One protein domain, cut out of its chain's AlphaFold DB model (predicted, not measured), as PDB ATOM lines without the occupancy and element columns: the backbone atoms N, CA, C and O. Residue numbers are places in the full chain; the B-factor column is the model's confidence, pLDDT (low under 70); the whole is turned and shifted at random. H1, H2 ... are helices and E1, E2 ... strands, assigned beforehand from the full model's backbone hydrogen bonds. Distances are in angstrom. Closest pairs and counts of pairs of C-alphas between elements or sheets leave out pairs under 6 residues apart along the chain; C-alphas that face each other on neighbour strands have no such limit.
ATOM      1  N   GLU A   5     -14.154   3.681  14.014       81.06
ATOM      2  CA  GLU A   5     -15.007   4.853  14.241       81.06
ATOM      3  C   GLU A   5     -15.179   5.244  15.719       81.06
ATOM      4  O   GLU A   5     -15.685   6.327  16.013       81.06
ATOM      5  N   ASN A   6     -14.761   4.399  16.660       83.88
ATOM      6  CA  ASN A   6     -14.778   4.696  18.095       83.88
ATOM      7  C   ASN A   6     -13.384   4.996  18.649       83.88
ATOM      8  O   ASN A   6     -13.267   5.482  19.770       83.88
ATOM      9  N   SER A   7     -12.347   4.763  17.847       87.12
ATOM     10  CA  SER A   7     -10.963   5.014  18.217       87.12
ATOM     11  C   SER A   7     -10.689   6.511  18.353       87.12
ATOM     12  O   SER A   7     -11.167   7.313  17.552       87.12
ATOM     13  N   THR A   8      -9.901   6.901  19.348       89.50
ATOM     14  CA  THR A   8      -9.433   8.291  19.475       89.50
ATOM     15  C   THR A   8      -8.207   8.546  18.604       89.50
ATOM     16  O   THR A   8      -8.073   9.630  18.038       89.50
ATOM     17  N   LYS A   9      -7.353   7.530  18.424       89.56
ATOM     18  CA  LYS A   9      -6.130   7.603  17.614       89.56
ATOM     19  C   LYS A   9      -6.404   7.442  16.118       89.56
ATOM     20  O   LYS A   9      -6.032   8.314  15.339       89.56
ATOM     21  N   LEU A  10      -7.102   6.382  15.704       88.12
ATOM     22  CA  LEU A  10      -7.318   6.057  14.285       88.12
ATOM     23  C   LEU A  10      -8.213   7.058  13.553       88.12
ATOM     24  O   LEU A  10      -8.075   7.212  12.346       88.12
ATOM     25  N   LYS A  11      -9.072   7.805  14.258       90.12
ATOM     26  CA  LYS A  11      -9.807   8.939  13.659       90.12
ATOM     27  C   LYS A  11      -8.892  10.036  13.125       90.12
ATOM     28  O   LYS A  11      -9.300  10.795  12.253       90.12
ATOM     29  N   LEU A  12      -7.690  10.145  13.683       89.38
ATOM     30  CA  LEU A  12      -6.697  11.143  13.301       89.38
ATOM     31  C   LEU A  12      -5.776  10.636  12.189       89.38
ATOM     32  O   LEU A  12      -4.995  11.412  11.644       89.38
ATOM     33  N   TRP A  13      -5.839   9.343  11.864       91.88
ATOM     34  CA  TRP A  13      -5.023   8.774  10.806       91.88
ATOM     35  C   TRP A  13      -5.552   9.265   9.467       91.88
ATOM     36  O   TRP A  13      -6.700   9.033   9.094       91.88
ATOM     37  N   ASN A  14      -4.692   9.973   8.746       90.56
ATOM     38  CA  ASN A  14      -5.010  10.547   7.455       90.56
ATOM     39  C   ASN A  14      -4.106   9.905   6.406       90.56
ATOM     40  O   ASN A  14      -2.888  10.032   6.464       90.56
ATOM     41  N   GLN A  15      -4.712   9.231   5.435       89.75
ATOM     42  CA  GLN A  15      -3.990   8.538   4.365       89.75
ATOM     43  C   GLN A  15      -3.245   9.490   3.416       89.75
ATOM     44  O   GLN A  15      -2.406   9.041   2.646       89.75
ATOM     45  N   ASN A  16      -3.522  10.797   3.483       94.50
ATOM     46  CA  ASN A  16      -2.828  11.820   2.699       94.50
ATOM     47  C   ASN A  16      -1.547  12.343   3.373       94.50
ATOM     48  O   ASN A  16      -0.900  13.230   2.819       94.50
ATOM     49  N   ILE A  17      -1.203  11.861   4.572       92.50
ATOM     50  CA  ILE A  17       0.044  12.212   5.262       92.50
ATOM     51  C   ILE A  17       0.836  10.952   5.600       92.50
ATOM     52  O   ILE A  17       0.263   9.881   5.806       92.50
ATOM     53  N   GLU A  18       2.151  11.113   5.719       92.69
ATOM     54  CA  GLU A  18       3.067  10.065   6.166       92.69
ATOM     55  C   GLU A  18       2.603   9.437   7.488       92.69
ATOM     56  O   GLU A  18       2.333  10.143   8.466       92.69
ATOM     57  N   CYS A  19       2.551   8.102   7.538       93.19
ATOM     58  CA  CYS A  19       2.052   7.366   8.703       93.19
ATOM     59  C   CYS A  19       2.879   7.600   9.974       93.19
ATOM     60  O   CYS A  19       2.355   7.501  11.079       93.19
ATOM     61  N   CYS A  20       4.143   8.002   9.835       95.25
ATOM     62  CA  CYS A  20       5.003   8.377  10.955       95.25
ATOM     63  C   CYS A  20       4.515   9.615  11.721       95.25
ATOM     64  O   CYS A  20       4.953   9.842  12.845       95.25
ATOM     65  N   ASN A  21       3.598  10.394  11.138       95.00
ATOM     66  CA  ASN A  21       2.949  11.527  11.796       95.00
ATOM     67  C   ASN A  21       1.595  11.156  12.422       95.00
ATOM     68  O   ASN A  21       0.907  12.023  12.964       95.00
ATOM     69  N   TRP A  22       1.167   9.898  12.321       95.50
ATOM     70  CA  TRP A  22      -0.094   9.456  12.897       95.50
ATOM     71  C   TRP A  22       0.007   9.306  14.415       95.50
ATOM     72  O   TRP A  22       1.011   8.848  14.961       95.50
ATOM     73  N   SER A  23      -1.078   9.655  15.111       93.75
ATOM     74  CA  SER A  23      -1.161   9.480  16.562       93.75
ATOM     75  C   SER A  23      -0.973   8.008  16.939       93.75
ATOM     76  O   SER A  23      -1.647   7.132  16.389       93.75
ATOM     77  N   GLY A  24      -0.056   7.750  17.874       94.56
ATOM     78  CA  GLY A  24       0.293   6.406  18.335       94.56
ATOM     79  C   GLY A  24       1.284   5.649  17.445       94.56
ATOM     80  O   GLY A  24       1.642   4.529  17.793       94.56
ATOM     81  N   VAL A  25       1.760   6.221  16.335       96.56
ATOM     82  CA  VAL A  25       2.798   5.603  15.493       96.56
ATOM     83  C   VAL A  25       4.167   6.176  15.853       96.56
ATOM     84  O   VAL A  25       4.330   7.373  16.067       96.56
ATOM     85  N   THR A  26       5.175   5.314  15.942       97.88
ATOM     86  CA  THR A  26       6.582   5.701  16.084       97.88
ATOM     87  C   THR A  26       7.386   5.055  14.969       97.88
ATOM     88  O   THR A  26       7.334   3.834  14.804       97.88
ATOM     89  N   CYS A  27       8.155   5.864  14.243       97.88
ATOM     90  CA  CYS A  27       9.048   5.395  13.191       97.88
ATOM     91  C   CYS A  27      10.525   5.515  13.575       97.88
ATOM     92  O   CYS A  27      10.892   6.321  14.435       97.88
ATOM     93  N   ASP A  28      11.371   4.711  12.934       97.00
ATOM     94  CA  ASP A  28      12.820   4.895  12.954       97.00
ATOM     95  C   ASP A  28      13.277   5.987  11.963       97.00
ATOM     96  O   ASP A  28      12.472   6.712  11.376       97.00
ATOM     97  N   ARG A  29      14.597   6.129  11.795       96.25
ATOM     98  CA  ARG A  29      15.193   7.121  10.885       96.25
ATOM     99  C   ARG A  29      14.991   6.794   9.404       96.25
ATOM    100  O   ARG A  29      15.159   7.686   8.580       96.25
ATOM    101  N   GLU A  30      14.680   5.543   9.080       96.12
ATOM    102  CA  GLU A  30      14.440   5.062   7.716       96.12
ATOM    103  C   GLU A  30      12.945   5.114   7.353       96.12
ATOM    104  O   GLU A  30      12.580   4.875   6.205       96.12
ATOM    105  N   GLY A  31      12.083   5.490   8.307       95.25
ATOM    106  CA  GLY A  31      10.637   5.595   8.117       95.25
ATOM    107  C   GLY A  31       9.889   4.291   8.395       95.25
ATOM    108  O   GLY A  31       8.688   4.212   8.134       95.25
ATOM    109  N   HIS A  32      10.549   3.270   8.945       96.25
ATOM    110  CA  HIS A  32       9.873   2.033   9.316       96.25
ATOM    111  C   HIS A  32       9.100   2.209  10.617       96.25
ATOM    112  O   HIS A  32       9.616   2.751  11.594       96.25
ATOM    113  N   VAL A  33       7.875   1.684  10.663       96.69
ATOM    114  CA  VAL A  33       7.069   1.656  11.888       96.69
ATOM    115  C   VAL A  33       7.702   0.689  12.890       96.69
ATOM    116  O   VAL A  33       7.658  -0.527  12.710       96.69
ATOM    117  N   VAL A  34       8.260   1.238  13.968       98.06
ATOM    118  CA  VAL A  34       8.906   0.484  15.058       98.06
ATOM    119  C   VAL A  34       8.081   0.471  16.339       98.06
ATOM    120  O   VAL A  34       8.293  -0.382  17.204       98.06
ATOM    121  N   GLY A  35       7.126   1.388  16.478       97.50
ATOM    122  CA  GLY A  35       6.224   1.455  17.619       97.50
ATOM    123  C   GLY A  35       4.791   1.715  17.188       97.50
ATOM    124  O   GLY A  35       4.541   2.572  16.343       97.50
ATOM    125  N   LEU A  36       3.859   0.989  17.797       95.88
ATOM    126  CA  LEU A  36       2.431   1.203  17.627       95.88
ATOM    127  C   LEU A  36       1.733   1.179  18.988       95.88
ATOM    128  O   LEU A  36       1.791   0.188  19.720       95.88
ATOM    129  N   ASP A  37       1.067   2.278  19.313       95.81
ATOM    130  CA  ASP A  37       0.255   2.438  20.508       95.81
ATOM    131  C   ASP A  37      -1.230   2.427  20.150       95.81
ATOM    132  O   ASP A  37      -1.758   3.366  19.555       95.81
ATOM    133  N   LEU A  38      -1.898   1.347  20.542       92.25
ATOM    134  CA  LEU A  38      -3.342   1.166  20.438       92.25
ATOM    135  C   LEU A  38      -3.976   1.006  21.826       92.25
ATOM    136  O   LEU A  38      -5.015   0.361  21.960       92.25
ATOM    137  N   SER A  39      -3.348   1.535  22.875       93.62
ATOM    138  CA  SER A  39      -3.912   1.506  24.225       93.62
ATOM    139  C   SER A  39      -5.222   2.288  24.306       93.62
ATOM    140  O   SER A  39      -5.402   3.251  23.569       93.62
ATOM    141  N   GLU A  40      -6.143   1.885  25.181       92.00
ATOM    142  CA  GLU A  40      -7.409   2.607  25.427       92.00
ATOM    143  C   GLU A  40      -8.331   2.758  24.193       92.00
ATOM    144  O   GLU A  40      -9.266   3.555  24.189       92.00
ATOM    145  N   GLU A  41      -8.139   1.954  23.144       90.06
ATOM    146  CA  GLU A  41      -8.923   2.034  21.901       90.06
ATOM    147  C   GLU A  41     -10.183   1.148  21.911       90.06
ATOM    148  O   GLU A  41     -10.827   0.945  20.879       90.06
ATOM    149  N   SER A  42     -10.565   0.610  23.077       88.44
ATOM    150  CA  SER A  42     -11.717  -0.297  23.239       88.44
ATOM    151  C   SER A  42     -11.680  -1.513  22.296       88.44
ATOM    152  O   SER A  42     -12.721  -2.061  21.910       88.44
ATOM    153  N   ILE A  43     -10.478  -1.958  21.915       86.31
ATOM    154  CA  ILE A  43     -10.273  -3.144  21.081       86.31
ATOM    155  C   ILE A  43     -10.807  -4.357  21.836       86.31
ATOM    156  O   ILE A  43     -10.510  -4.549  23.011       86.31
ATOM    157  N   SER A  44     -11.621  -5.169  21.164       84.38
ATOM    158  CA  SER A  44     -12.228  -6.367  21.743       84.38
ATOM    159  C   SER A  44     -12.133  -7.561  20.808       84.38
ATOM    160  O   SER A  44     -12.252  -7.416  19.587       84.38
ATOM    161  N   GLY A  45     -12.004  -8.751  21.395       80.00
ATOM    162  CA  GLY A  45     -11.698  -9.989  20.677       80.00
ATOM    163  C   GLY A  45     -10.211 -10.313  20.771       80.00
ATOM    164  O   GLY A  45      -9.596 -10.020  21.788       80.00
ATOM    165  N   GLY A  46      -9.655 -10.925  19.731       75.00
ATOM    166  CA  GLY A  46      -8.217 -11.120  19.559       75.00
ATOM    167  C   GLY A  46      -7.791 -10.675  18.162       75.00
ATOM    168  O   GLY A  46      -8.641 -10.345  17.335       75.00
ATOM    169  N   PHE A  47      -6.486 -10.675  17.915       76.88
ATOM    170  CA  PHE A  47      -5.936 -10.531  16.570       76.88
ATOM    171  C   PHE A  47      -5.846 -11.917  15.941       76.88
ATOM    172  O   PHE A  47      -5.350 -12.854  16.567       76.88
ATOM    173  N   ASP A  48      -6.361 -12.059  14.730       73.12
ATOM    174  CA  ASP A  48      -6.183 -13.262  13.928       73.12
ATOM    175  C   ASP A  48      -4.865 -13.195  13.141       73.12
ATOM    176  O   ASP A  48      -4.273 -12.129  12.965       73.12
ATOM    177  N   ASN A  49      -4.402 -14.334  12.624       69.88
ATOM    178  CA  ASN A  49      -3.190 -14.371  11.797       69.88
ATOM    179  C   ASN A  49      -3.332 -13.574  10.483       69.88
ATOM    180  O   ASN A  49      -2.328 -13.269   9.848       69.88
ATOM    181  N   SER A  50      -4.559 -13.233  10.072       69.25
ATOM    182  CA  SER A  50      -4.860 -12.352   8.934       69.25
ATOM    183  C   SER A  50      -4.738 -10.863   9.255       69.25
ATOM    184  O   SER A  50      -4.797 -10.038   8.341       69.25
ATOM    185  N   SER A  51      -4.560 -10.488  10.522       78.62
ATOM    186  CA  SER A  51      -4.431  -9.092  10.917       78.62
ATOM    187  C   SER A  51      -3.163  -8.477  10.320       78.62
ATOM    188  O   SER A  51      -2.046  -8.907  10.618       78.62
ATOM    189  N   SER A  52      -3.316  -7.386   9.560       83.69
ATOM    190  CA  SER A  52      -2.193  -6.610   9.003       83.69
ATOM    191  C   SER A  52      -1.226  -6.079  10.070       83.69
ATOM    192  O   SER A  52      -0.102  -5.712   9.746       83.69
ATOM    193  N   LEU A  53      -1.616  -6.085  11.348       85.19
ATOM    194  CA  LEU A  53      -0.728  -5.782  12.470       85.19
ATOM    195  C   LEU A  53       0.554  -6.631  12.445       85.19
ATOM    196  O   LEU A  53       1.642  -6.099  12.642       85.19
ATOM    197  N   PHE A  54       0.437  -7.926  12.135       82.81
ATOM    198  CA  PHE A  54       1.580  -8.843  12.075       82.81
ATOM    199  C   PHE A  54       2.391  -8.718  10.778       82.81
ATOM    200  O   PHE A  54       3.443  -9.338  10.652       82.81
ATOM    201  N   SER A  55       1.938  -7.898   9.822       89.38
ATOM    202  CA  SER A  55       2.702  -7.584   8.607       89.38
ATOM    203  C   SER A  55       3.737  -6.469   8.813       89.38
ATOM    204  O   SER A  55       4.591  -6.263   7.952       89.38
ATOM    205  N   LEU A  56       3.708  -5.773   9.957       91.44
ATOM    206  CA  LEU A  56       4.680  -4.738  10.318       91.44
ATOM    207  C   LEU A  56       6.008  -5.375  10.765       91.44
ATOM    208  O   LEU A  56       6.262  -5.560  11.952       91.44
ATOM    209  N   GLN A  57       6.869  -5.703   9.801       93.25
ATOM    210  CA  GLN A  57       8.105  -6.475  10.020       93.25
ATOM    211  C   GLN A  57       9.135  -5.795  10.939       93.25
ATOM    212  O   GLN A  57       9.939  -6.477  11.568       93.25
ATOM    213  N   HIS A  58       9.105  -4.465  11.030       96.25
ATOM    214  CA  HIS A  58      10.030  -3.677  11.849       96.25
ATOM    215  C   HIS A  58       9.460  -3.324  13.228       96.25
ATOM    216  O   HIS A  58      10.124  -2.633  14.002       96.25
ATOM    217  N   LEU A  59       8.242  -3.779  13.551       96.00
ATOM    218  CA  LEU A  59       7.572  -3.429  14.794       96.00
ATOM    219  C   LEU A  59       8.325  -4.019  15.994       96.00
ATOM    220  O   LEU A  59       8.459  -5.231  16.136       96.00
ATOM    221  N   GLN A  60       8.789  -3.147  16.883       96.75
ATOM    222  CA  GLN A  60       9.527  -3.510  18.098       96.75
ATOM    223  C   GLN A  60       8.675  -3.331  19.354       96.75
ATOM    224  O   GLN A  60       8.873  -4.026  20.349       96.75
ATOM    225  N   LYS A  61       7.748  -2.368  19.332       97.00
ATOM    226  CA  LYS A  61       6.907  -2.011  20.477       97.00
ATOM    227  C   LYS A  61       5.446  -1.988  20.063       97.00
ATOM    228  O   LYS A  61       5.061  -1.245  19.167       97.00
ATOM    229  N   LEU A  62       4.636  -2.768  20.763       94.62
ATOM    230  CA  LEU A  62       3.192  -2.802  20.592       94.62
ATOM    231  C   LEU A  62       2.536  -2.569  21.955       94.62
ATOM    232  O   LEU A  62       2.646  -3.409  22.847       94.62
ATOM    233  N   ASN A  63       1.874  -1.423  22.122       95.12
ATOM    234  CA  ASN A  63       1.118  -1.109  23.330       95.12
ATOM    235  C   ASN A  63      -0.372  -1.390  23.101       95.12
ATOM    236  O   ASN A  63      -1.018  -0.770  22.260       95.12
ATOM    237  N   LEU A  64      -0.903  -2.337  23.870       91.94
ATOM    238  CA  LEU A  64      -2.292  -2.792  23.826       91.94
ATOM    239  C   LEU A  64      -3.010  -2.597  25.170       91.94
ATOM    240  O   LEU A  64      -4.088  -3.157  25.377       91.94
ATOM    241  N   ALA A  65      -2.420  -1.831  26.092       93.69
ATOM    242  CA  ALA A  65      -2.945  -1.640  27.440       93.69
ATOM    243  C   ALA A  65      -4.378  -1.077  27.445       93.69
ATOM    244  O   ALA A  65      -4.789  -0.374  26.527       93.69
ATOM    245  N   ALA A  66      -5.142  -1.386  28.496       91.88
ATOM    246  CA  ALA A  66      -6.493  -0.851  28.704       91.88
ATOM    247  C   ALA A  66      -7.468  -1.071  27.522       91.88
ATOM    248  O   ALA A  66      -8.346  -0.257  27.245       91.88
ATOM    249  N   ASN A  67      -7.336  -2.205  26.835       90.06
ATOM    250  CA  ASN A  67      -8.310  -2.706  25.867       90.06
ATOM    251  C   ASN A  67      -9.106  -3.886  26.443       90.06
ATOM    252  O   ASN A  67      -8.739  -4.476  27.457       90.06
ATOM    253  N   ASN A  68     -10.185  -4.265  25.761       88.00
ATOM    254  CA  ASN A  68     -11.102  -5.327  26.164       88.00
ATOM    255  C   ASN A  68     -10.766  -6.674  25.493       88.00
ATOM    256  O   ASN A  68     -11.612  -7.307  24.851       88.00
ATOM    257  N   PHE A  69      -9.510  -7.107  25.606       83.75
ATOM    258  CA  PHE A  69      -9.118  -8.449  25.180       83.75
ATOM    259  C   PHE A  69      -9.729  -9.466  26.144       83.75
ATOM    260  O   PHE A  69      -9.515  -9.390  27.354       83.75
ATOM    261  N   ASN A  70     -10.508 -10.414  25.618       71.50
ATOM    262  CA  ASN A  70     -11.047 -11.489  26.446       71.50
ATOM    263  C   ASN A  70      -9.868 -12.262  27.044       71.50
ATOM    264  O   ASN A  70      -9.035 -12.785  26.301       71.50
TER     265      ASN A  70
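What this domain is: This is residues 5 to 70 of the 83 residues of a protein of Trifolium pratense (UniProt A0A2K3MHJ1). Little regular structure: a small mixed sheet, order E1, E2, E3, with long loops round it, residues 5 to 24 before E1 and 38 to 51 leading to tiny H1. Of 66 printed residues, 15 are in named elements, E1 E2 H1 E3, class mixed. It is compact, radius of gyration of the C-alphas 12.1 A, spanning 36 by 23 by 20 A.

How they stand to each other: Start at E1, residues 25 to 27, in an antiparallel hairpin with E2, residues 33 to 37, at 158 degrees; N 26 and O 35 are 2.8 A apart. H1, residues 52 to 55, is not on the sheet and too short for O i to N i+4 pairs. E3, residues 61 to 63, is parallel to E2 at 15 degrees; N 36 and O 61 are 2.9 A apart. E2, H1, E3 form a strand-helix-strand unit, parallel neighbours joined through a helix, its crossover right-handed.

Where its parts are: Find C-alpha 25, where E1 begins, at (2.798, 5.603, 15.493); E2 runs 11.0 A from first to last C-alpha; E3 ends at C-alpha 63 at (1.118, -1.109, 23.330).

The domain as a whole: C-alphas 29 and 70, the farthest apart, are 35.7 A apart. The printed part has no cut; link E2 to H1 is long. Residues 49 to 50 have pLDDT under 70.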